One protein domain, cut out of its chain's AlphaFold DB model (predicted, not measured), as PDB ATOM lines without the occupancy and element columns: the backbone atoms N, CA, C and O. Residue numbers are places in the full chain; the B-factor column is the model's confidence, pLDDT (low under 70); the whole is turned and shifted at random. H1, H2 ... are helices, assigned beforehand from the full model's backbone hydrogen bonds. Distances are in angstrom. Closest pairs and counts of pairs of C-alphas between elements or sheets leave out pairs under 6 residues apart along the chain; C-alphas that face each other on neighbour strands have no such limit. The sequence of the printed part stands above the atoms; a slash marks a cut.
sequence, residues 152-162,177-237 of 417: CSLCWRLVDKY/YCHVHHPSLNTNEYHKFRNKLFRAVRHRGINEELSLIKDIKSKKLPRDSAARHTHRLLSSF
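What this domain is: This is residues 152 to 162 and 177 to 237 of the 417 residues of an uncharacterized protein of Pseudoalteromonas sp. MEBiC 03485 (UniProt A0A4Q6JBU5). Three helices make a loose triangle: the long H1 forms one side, H2 folds back from its end, and H3 turns back again until its end meets the later half of H1. The unnamed residues 152 to 162 and 177 to 186 lie toward H1's beginning. The 72 printed residues, with helices H1, H2, H3 in chain order and no named strand, are all helix in class and compact, radius of gyration of the C-alphas 11.8 A, spanning 36 by 24 by 19 A.

Where its parts are: H1, residues 187 to 204, is 25.8 A long and begins at C-alpha (190.652, 71.989, 206.013). H2 is residues 207 to 217, 15.4 A. H3, residues 223 to 235, 18.3 A, ends at (192.445, 80.425, 186.059).

How they stand to each other: H1, with residues 198 to 202 alone, touches H2 in a hairpin, a shallow tilt of 24 degrees, opposite ways; the closest C-alphas, Arg 202 and Leu 210, are 6.6 A apart. H2 and H3, also a hairpin, touch at 36 degrees, only just steep, opposite ways; the closest C-alphas, Ile 216 and Ala 226, are 5.2 A apart. H1 residues 197 to 201 and H3 residues 233 to 234 only just touch, with 3 pairs of C-alphas within 8 A, closest Leu 197 and Leu 234 at 6.9 A, a steep tilt of 54 degrees, the same way. In H1, H2 and H3 every O i to N i+4 pair is within hydrogen-bond range.

The domain as a whole: The farthest C-alphas, Tyr 162 and Gly 205, are 37.1 A apart. Residues 163 to 176 are not printed; C-alphas 162 and 177 are 11.8 A apart across the cut. Both links between helices are tight. Residues 160 to 162 have pLDDT under 70.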
ATOM      1  N   CYS A 152     183.692  78.142 193.291       88.00
ATOM      2  CA  CYS A 152     184.750  77.959 194.274       88.00
ATOM      3  C   CYS A 152     186.099  78.436 193.736       88.00
ATOM      4  O   CYS A 152     186.534  77.987 192.686       88.00
ATOM      5  N   SER A 153     186.845  79.230 194.500       91.38
ATOM      6  CA  SER A 153     188.152  79.771 194.094       91.38
ATOM      7  C   SER A 153     189.194  78.702 193.727       91.38
ATOM      8  O   SER A 153     190.163  79.010 193.036       91.38
ATOM      9  N   LEU A 154     188.999  77.455 194.169       93.25
ATOM     10  CA  LEU A 154     189.903  76.326 193.948       93.25
ATOM     11  C   LEU A 154     189.388  75.301 192.922       93.25
ATOM     12  O   LEU A 154     190.157  74.428 192.542       93.25
ATOM     13  N   CYS A 155     188.145  75.387 192.433       91.75
ATOM     14  CA  CYS A 155     187.634  74.441 191.431       91.75
ATOM     15  C   CYS A 155     186.492  75.020 190.575       91.75
ATOM     16  O   CYS A 155     186.215  76.215 190.606       91.75
ATOM     17  N   TRP A 156     185.849  74.183 189.765       88.50
ATOM     18  CA  TRP A 156     184.724  74.568 188.903       88.50
ATOM     19  C   TRP A 156     183.354  74.463 189.586       88.50
ATOM     20  O   TRP A 156     182.378  74.873 188.977       88.50
ATOM     21  N   ARG A 157     183.273  73.899 190.800       85.31
ATOM     22  CA  ARG A 157     182.006  73.723 191.532       85.31
ATOM     23  C   ARG A 157     181.453  75.047 192.020       85.31
ATOM     24  O   ARG A 157     182.234  75.981 192.251       85.31
ATOM     25  N   LEU A 158     180.145  75.097 192.238       78.81
ATOM     26  CA  LEU A 158     179.524  76.263 192.848       78.81
ATOM     27  C   LEU A 158     179.994  76.440 194.299       78.81
ATOM     28  O   LEU A 158     180.369  75.481 194.972       78.81
ATOM     29  N   VAL A 159     180.061  77.684 194.771       78.12
ATOM     30  CA  VAL A 159     180.269  77.952 196.202       78.12
ATOM     31  C   VAL A 159     179.044  77.505 196.995       78.12
ATOM     32  O   VAL A 159     177.919  77.626 196.509       78.12
ATOM     33  N   ASP A 160     179.255  77.061 198.234       61.94
ATOM     34  CA  ASP A 160     178.184  76.693 199.172       61.94
ATOM     35  C   ASP A 160     177.501  77.963 199.725       61.94
ATOM     36  O   ASP A 160     177.410  78.200 200.925       61.94
ATOM     37  N   LYS A 161     177.030  78.833 198.828       54.97
ATOM     38  CA  LYS A 161     176.176  79.973 199.178       54.97
ATOM     39  C   LYS A 161     174.733  79.544 199.456       54.97
ATOM     40  O   LYS A 161     173.997  80.321 200.051       54.97
ATOM     41  N   TYR A 162     174.343  78.345 199.010       48.28
ATOM     42  CA  TYR A 162     172.939  77.968 198.811       48.28
ATOM     43  C   TYR A 162     172.511  76.668 199.502       48.28
ATOM     44  O   TYR A 162     171.398  76.207 199.271       48.28
ATOM     45  N   TYR A 177     184.312  79.312 198.550       86.19
ATOM     46  CA  TYR A 177     184.699  77.912 198.428       86.19
ATOM     47  C   TYR A 177     183.469  76.996 198.476       86.19
ATOM     48  O   TYR A 177     182.495  77.306 199.148       86.19
ATOM     49  N   CYS A 178     183.509  75.884 197.741       84.50
ATOM     50  CA  CYS A 178     182.488  74.832 197.803       84.50
ATOM     51  C   CYS A 178     182.699  73.942 199.037       84.50
ATOM     52  O   CYS A 178     183.791  73.973 199.610       84.50
ATOM     53  N   HIS A 179     181.735  73.077 199.368       80.06
ATOM     54  CA  HIS A 179     181.861  72.073 200.442       80.06
ATOM     55  C   HIS A 179     183.182  71.283 200.424       80.06
ATOM     56  O   HIS A 179     183.782  71.048 201.469       80.06
ATOM     57  N   VAL A 180     183.682  70.895 199.242       86.81
ATOM     58  CA  VAL A 180     184.933  70.114 199.121       86.81
ATOM     59  C   VAL A 180     186.158  70.924 199.542       86.81
ATOM     60  O   VAL A 180     187.103  70.384 200.101       86.81
ATOM     61  N   HIS A 181     186.154  72.225 199.263       89.69
ATOM     62  CA  HIS A 181     187.283  73.116 199.521       89.69
ATOM     63  C   HIS A 181     186.988  74.101 200.652       89.69
ATOM     64  O   HIS A 181     187.598  75.171 200.710       89.69
ATOM     65  N   HIS A 182     186.036  73.780 201.524       86.69
ATOM     66  CA  HIS A 182     185.648  74.672 202.597       86.69
ATOM     67  C   HIS A 182     186.800  74.800 203.609       86.69
ATOM     68  O   HIS A 182     187.283  73.782 204.106       86.69
ATOM     69  N   PRO A 183     187.252  76.024 203.948       84.81
ATOM     70  CA  PRO A 183     188.438  76.216 204.779       84.81
ATOM     71  C   PRO A 183     188.265  75.724 206.219       84.81
ATOM     72  O   PRO A 183     189.268  75.377 206.823       84.81
ATOM     73  N   SER A 184     187.034  75.684 206.747       82.31
ATOM     74  CA  SER A 184     186.719  75.137 208.081       82.31
ATOM     75  C   SER A 184     186.293  73.660 208.047       82.31
ATOM     76  O   SER A 184     186.913  72.844 208.713       82.31
ATOM     77  N   LEU A 185     185.302  73.284 207.224       81.00
ATOM     78  CA  LEU A 185     184.804  71.899 207.173       81.00
ATOM     79  C   LEU A 185     185.763  70.884 206.567       81.00
ATOM     80  O   LEU A 185     185.817  69.737 206.996       81.00
ATOM     81  N   ASN A 186     186.491  71.281 205.524       83.81
ATOM     82  CA  ASN A 186     187.388  70.388 204.805       83.81
ATOM     83  C   ASN A 186     188.768  71.029 204.678       83.81
ATOM     84  O   ASN A 186     189.332  71.182 203.591       83.81
ATOM     85  N   THR A 187     189.307  71.418 205.839       86.88
ATOM     86  CA  THR A 187     190.652  71.989 206.013       86.88
ATOM     87  C   THR A 187     191.708  71.190 205.251       86.88
ATOM     88  O   THR A 187     192.557  71.771 204.571       86.88
ATOM     89  N   ASN A 188     191.631  69.859 205.317       89.50
ATOM     90  CA  ASN A 188     192.567  68.953 204.662       89.50
ATOM     91  C   ASN A 188     192.549  69.099 203.137       89.50
ATOM     92  O   ASN A 188     193.597  69.391 202.554       89.50
ATOM     93  N   GLU A 189     191.395  68.951 202.475       91.00
ATOM     94  CA  GLU A 189     191.321  69.099 201.014       91.00
ATOM     95  C   GLU A 189     191.569  70.548 200.573       91.00
ATOM     96  O   GLU A 189     192.303  70.778 199.604       91.00
ATOM     97  N   TYR A 190     191.079  71.536 201.335       92.69
ATOM     98  CA  TYR A 190     191.385  72.951 201.119       92.69
ATOM     99  C   TYR A 190     192.899  73.201 201.075       92.69
ATOM    100  O   TYR A 190     193.427  73.721 200.085       92.69
ATOM    101  N   HIS A 191     193.629  72.807 202.124       92.94
ATOM    102  CA  HIS A 191     195.071  73.025 202.206       92.94
ATOM    103  C   HIS A 191     195.839  72.174 201.199       92.94
ATOM    104  O   HIS A 191     196.798  72.668 200.597       92.94
ATOM    105  N   LYS A 192     195.425  70.926 200.973       93.00
ATOM    106  CA  LYS A 192     196.035  70.019 199.995       93.00
ATOM    107  C   LYS A 192     195.983  70.609 198.592       93.00
ATOM    108  O   LYS A 192     197.038  70.751 197.962       93.00
ATOM    109  N   PHE A 193     194.805  71.015 198.119       94.81
ATOM    110  CA  PHE A 193     194.673  71.575 196.778       94.81
ATOM    111  C   PHE A 193     195.307  72.966 196.673       94.81
ATOM    112  O   PHE A 193     196.081  73.219 195.747       94.81
ATOM    113  N   ARG A 194     195.096  73.852 197.658       95.44
ATOM    114  CA  ARG A 194     195.728  75.185 197.690       95.44
ATOM    115  C   ARG A 194     197.253  75.104 197.630       95.44
ATOM    116  O   ARG A 194     197.889  75.830 196.867       95.44
ATOM    117  N   ASN A 195     197.861  74.201 198.397       93.31
ATOM    118  CA  ASN A 195     199.309  74.008 198.372       93.31
ATOM    119  C   ASN A 195     199.782  73.411 197.043       93.31
ATOM    120  O   ASN A 195     200.846  73.801 196.559       93.31
ATOM    121  N   LYS A 196     199.003  72.506 196.439       94.56
ATOM    122  CA  LYS A 196     199.289  71.970 195.103       94.56
ATOM    123  C   LYS A 196     199.282  73.080 194.049       94.56
ATOM    124  O   LYS A 196     200.262  73.201 193.319       94.56
ATOM    125  N   LEU A 197     198.266  73.943 194.056       96.31
ATOM    126  CA  LEU A 197     198.186  75.125 193.196       96.31
ATOM    127  C   LEU A 197     199.395  76.047 193.394       96.31
ATOM    128  O   LEU A 197     200.064  76.403 192.433       96.31
ATOM    129  N   PHE A 198     199.744  76.391 194.635       95.19
ATOM    130  CA  PHE A 198     200.889  77.272 194.893       95.19
ATOM    131  C   PHE A 198     202.220  76.674 194.442       95.19
ATOM    132  O   PHE A 198     203.102  77.407 194.001       95.19
ATOM    133  N   ARG A 199     202.394  75.356 194.556       92.81
ATOM    134  CA  ARG A 199     203.586  74.684 194.025       92.81
ATOM    135  C   ARG A 199     203.587  74.683 192.497       92.81
ATOM    136  O   ARG A 199     204.635  74.934 191.917       92.81
ATOM    137  N   ALA A 200     202.435  74.458 191.866       94.44
ATOM    138  CA  ALA A 200     202.289  74.539 190.416       94.44
ATOM    139  C   ALA A 200     202.631  75.941 189.886       94.44
ATOM    140  O   ALA A 200     203.373  76.068 188.919       94.44
ATOM    141  N   VAL A 201     202.162  76.997 190.556       94.75
ATOM    142  CA  VAL A 201     202.500  78.388 190.211       94.75
ATOM    143  C   VAL A 201     204.000  78.633 190.361       94.75
ATOM    144  O   VAL A 201     204.633  79.142 189.442       94.75
ATOM    145  N   ARG A 202     204.602  78.205 191.483       92.56
ATOM    146  CA  ARG A 202     206.055  78.335 191.685       92.56
ATOM    147  C   ARG A 202     206.871  77.630 190.614       92.56
ATOM    148  O   ARG A 202     207.900  78.152 190.217       92.56
ATOM    149  N   HIS A 203     206.403  76.479 190.141       90.12
ATOM    150  CA  HIS A 203     207.060  75.743 189.066       90.12
ATOM    151  C   HIS A 203     207.081  76.521 187.739       90.12
ATOM    152  O   HIS A 203     208.013  76.349 186.965       90.12
ATOM    153  N   ARG A 204     206.083  77.374 187.462       89.81
ATOM    154  CA  ARG A 204     206.079  78.227 186.258       89.81
ATOM    155  C   ARG A 204     206.989  79.452 186.374       89.81
ATOM    156  O   ARG A 204     207.396  79.977 185.351       89.81
ATOM    157  N   GLY A 205     207.289  79.908 187.593       87.75
ATOM    158  CA  GLY A 205     208.255  80.987 187.831       87.75
ATOM    159  C   GLY A 205     207.812  82.393 187.402       87.75
ATOM    160  O   GLY A 205     208.654  83.275 187.302       87.75
ATOM    161  N   ILE A 206     206.519  82.627 187.159       93.00
ATOM    162  CA  ILE A 206     205.999  83.931 186.709       93.00
ATOM    163  C   ILE A 206     205.949  84.911 187.893       93.00
ATOM    164  O   ILE A 206     205.224  84.678 188.864       93.00
ATOM    165  N   ASN A 207     206.708  86.009 187.820       91.88
ATOM    166  CA  ASN A 207     206.913  86.949 188.930       91.88
ATOM    167  C   ASN A 207     205.612  87.551 189.473       91.88
ATOM    168  O   ASN A 207     205.424  87.610 190.692       91.88
ATOM    169  N   GLU A 208     204.687  87.941 188.596       92.25
ATOM    170  CA  GLU A 208     203.399  88.516 188.985       92.25
ATOM    171  C   GLU A 208     202.590  87.519 189.824       92.25
ATOM    172  O   GLU A 208     202.031  87.863 190.865       92.25
ATOM    173  N   GLU A 209     202.568  86.248 189.422       94.00
ATOM    174  CA  GLU A 209     201.849  85.191 190.134       94.00
ATOM    175  C   GLU A 209     202.520  84.823 191.463       94.00
ATOM    176  O   GLU A 209     201.845  84.533 192.457       94.00
ATOM    177  N   LEU A 210     203.855  84.860 191.505       93.69
ATOM    178  CA  LEU A 210     204.622  84.670 192.733       93.69
ATOM    179  C   LEU A 210     204.338  85.783 193.748       93.69
ATOM    180  O   LEU A 210     204.243  85.490 194.945       93.69
ATOM    181  N   SER A 211     204.154  87.024 193.286       92.88
ATOM    182  CA  SER A 211     203.745  88.151 194.130       92.88
ATOM    183  C   SER A 211     202.385  87.889 194.776       92.88
ATOM    184  O   SER A 211     202.267  87.934 196.000       92.88
ATOM    185  N   LEU A 212     201.394  87.440 193.993       93.06
ATOM    186  CA  LEU A 212     200.068  87.091 194.524       93.06
ATOM    187  C   LEU A 212     200.146  86.024 195.629       93.06
ATOM    188  O   LEU A 212     199.413  86.098 196.616       93.06
ATOM    189  N   ILE A 213     201.042  85.035 195.505       93.94
ATOM    190  CA  ILE A 213     201.260  84.027 196.559       93.94
ATOM    191  C   ILE A 213     201.818  84.659 197.836       93.94
ATOM    192  O   ILE A 213     201.403  84.256 198.929       93.94
ATOM    193  N   LYS A 214     202.771  85.593 197.721       92.12
ATOM    194  CA  LYS A 214     203.333  86.306 198.879       92.12
ATOM    195  C   LYS A 214     202.233  87.090 199.593       92.12
ATOM    196  O   LYS A 214     202.075  86.919 200.803       92.12
ATOM    197  N   ASP A 215     201.408  87.815 198.845       90.50
ATOM    198  CA  ASP A 215     200.314  88.607 199.409       90.50
ATOM    199  C   ASP A 215     199.294  87.724 200.129       90.50
ATOM    200  O   ASP A 215     198.962  87.977 201.289       90.50
ATOM    201  N   ILE A 216     198.864  86.622 199.500       90.19
ATOM    202  CA  ILE A 216     197.936  85.661 200.117       90.19
ATOM    203  C   ILE A 216     198.525  85.069 201.414       90.19
ATOM    204  O   ILE A 216     197.795  84.827 202.377       90.19
ATOM    205  N   LYS A 217     199.832  84.782 201.453       89.19
ATOM    206  CA  LYS A 217     200.492  84.192 202.631       89.19
ATOM    207  C   LYS A 217     200.725  85.183 203.763       89.19
ATOM    208  O   LYS A 217     200.741  84.754 204.912       89.19
ATOM    209  N   SER A 218     200.891  86.466 203.449       85.81
ATOM    210  CA  SER A 218     201.162  87.517 204.437       85.81
ATOM    211  C   SER A 218     200.036  87.703 205.461       85.81
ATOM    212  O   SER A 218     200.254  88.343 206.483       85.81
ATOM    213  N   LYS A 219     198.833  87.170 205.186       78.31
ATOM    214  CA  LYS A 219     197.596  87.368 205.964       78.31
ATOM    215  C   LYS A 219     197.170  88.839 206.125       78.31
ATOM    216  O   LYS A 219     196.223  89.103 206.852       78.31
ATOM    217  N   LYS A 220     197.814  89.778 205.420       81.69
ATOM    218  CA  LYS A 220     197.442  91.201 205.402       81.69
ATOM    219  C   LYS A 220     196.266  91.494 204.464       81.69
ATOM    220  O   LYS A 220     195.600  92.509 204.613       81.69
ATOM    221  N   LEU A 221     196.008  90.611 203.494       84.06
ATOM    222  CA  LEU A 221     194.882  90.752 202.573       84.06
ATOM    223  C   LEU A 221     193.549  90.366 203.239       84.06
ATOM    224  O   LEU A 221     193.481  89.312 203.880       84.06
ATOM    225  N   PRO A 222     192.461  91.122 202.985       85.62
ATOM    226  CA  PRO A 222     191.107  90.672 203.284       85.62
ATOM    227  C   PRO A 222     190.819  89.301 202.656       85.62
ATOM    228  O   PRO A 222     191.314  88.992 201.565       85.62
ATOM    229  N   ARG A 223     189.973  88.492 203.311       80.88
ATOM    230  CA  ARG A 223     189.609  87.133 202.849       80.88
ATOM    231  C   ARG A 223     189.119  87.122 201.396       80.88
ATOM    232  O   ARG A 223     189.538  86.270 200.617       80.88
ATOM    233  N   ASP A 224     188.312  88.113 201.037       81.75
ATOM    234  CA  ASP A 224     187.791  88.344 199.689       81.75
ATOM    235  C   ASP A 224     188.905  88.495 198.642       81.75
ATOM    236  O   ASP A 224     188.959  87.779 197.643       81.75
ATOM    237  N   SER A 225     189.872  89.372 198.908       85.56
ATOM    238  CA  SER A 225     191.009  89.595 198.014       85.56
ATOM    239  C   SER A 225     191.911  88.362 197.909       85.56
ATOM    240  O   SER A 225     192.366  88.023 196.816       85.56
ATOM    241  N   ALA A 226     192.119  87.630 199.008       88.88
ATOM    242  CA  ALA A 226     192.887  86.385 198.990       88.88
ATOM    243  C   ALA A 226     192.205  85.287 198.149       88.88
ATOM    244  O   ALA A 226     192.874  84.586 197.376       88.88
ATOM    245  N   ALA A 227     190.880  85.155 198.254       88.94
ATOM    246  CA  ALA A 227     190.084  84.281 197.398       88.94
ATOM    247  C   ALA A 227     190.185  84.707 195.927       88.94
ATOM    248  O   ALA A 227     190.469  83.871 195.062       88.94
ATOM    249  N   ARG A 228     190.093  86.017 195.650       87.38
ATOM    250  CA  ARG A 228     190.246  86.556 194.294       87.38
ATOM    251  C   ARG A 228     191.585  86.227 193.653       87.38
ATOM    252  O   ARG A 228     191.644  85.761 192.512       87.38
ATOM    253  N   HIS A 229     192.666  86.426 194.397       91.81
ATOM    254  CA  HIS A 229     194.004  86.079 193.936       91.81
ATOM    255  C   HIS A 229     194.128  84.571 193.700       91.81
ATOM    256  O   HIS A 229     194.628  84.154 192.659       91.81
ATOM    257  N   THR A 230     193.601  83.744 194.606       93.44
ATOM    258  CA  THR A 230     193.611  82.279 194.465       93.44
ATOM    259  C   THR A 230     192.894  81.824 193.190       93.44
ATOM    260  O   THR A 230     193.424  81.017 192.429       93.44
ATOM    261  N   HIS A 231     191.723  82.391 192.911       91.12
ATOM    262  CA  HIS A 231     190.971  82.141 191.687       91.12
ATOM    263  C   HIS A 231     191.743  82.558 190.428       91.12
ATOM    264  O   HIS A 231     191.770  81.811 189.446       91.12
ATOM    265  N   ARG A 232     192.377  83.740 190.438       91.19
ATOM    266  CA  ARG A 232     193.210  84.222 189.323       91.19
ATOM    267  C   ARG A 232     194.372  83.265 189.056       91.19
ATOM    268  O   ARG A 232     194.594  82.895 187.906       91.19
ATOM    269  N   LEU A 233     195.045  82.817 190.118       95.06
ATOM    270  CA  LEU A 233     196.118  81.828 190.036       95.06
ATOM    271  C   LEU A 233     195.628  80.524 189.412       95.06
ATOM    272  O   LEU A 233     196.266  80.040 188.489       95.06
ATOM    273  N   LEU A 234     194.488  79.975 189.840       95.19
ATOM    274  CA  LEU A 234     193.934  78.777 189.204       95.19
ATOM    275  C   LEU A 234     193.618  79.022 187.724       95.19
ATOM    276  O   LEU A 234     194.031  78.248 186.869       95.19
ATOM    277  N   SER A 235     192.934  80.122 187.412       91.69
ATOM    278  CA  SER A 235     192.445  80.425 186.059       91.69
ATOM    279  C   SER A 235     193.566  80.529 185.023       91.69
ATOM    280  O   SER A 235     193.348  80.229 183.854       91.69
ATOM    281  N   SER A 236     194.769  80.917 185.446       93.00
ATOM    282  CA  SER A 236     195.959  80.984 184.591       93.00
ATOM    283  C   SER A 236     196.435  79.616 184.065       93.00
ATOM    284  O   SER A 236     197.274  79.566 183.172       93.00
ATOM    285  N   PHE A 237     195.952  78.497 184.622       94.19
ATOM    286  CA  PHE A 237     196.284  77.145 184.153       94.19
ATOM    287  C   PHE A 237     195.403  76.673 182.996       94.19
ATOM    288  O   PHE A 237     195.564  75.541 182.550       94.19
TER     289      PHE A 237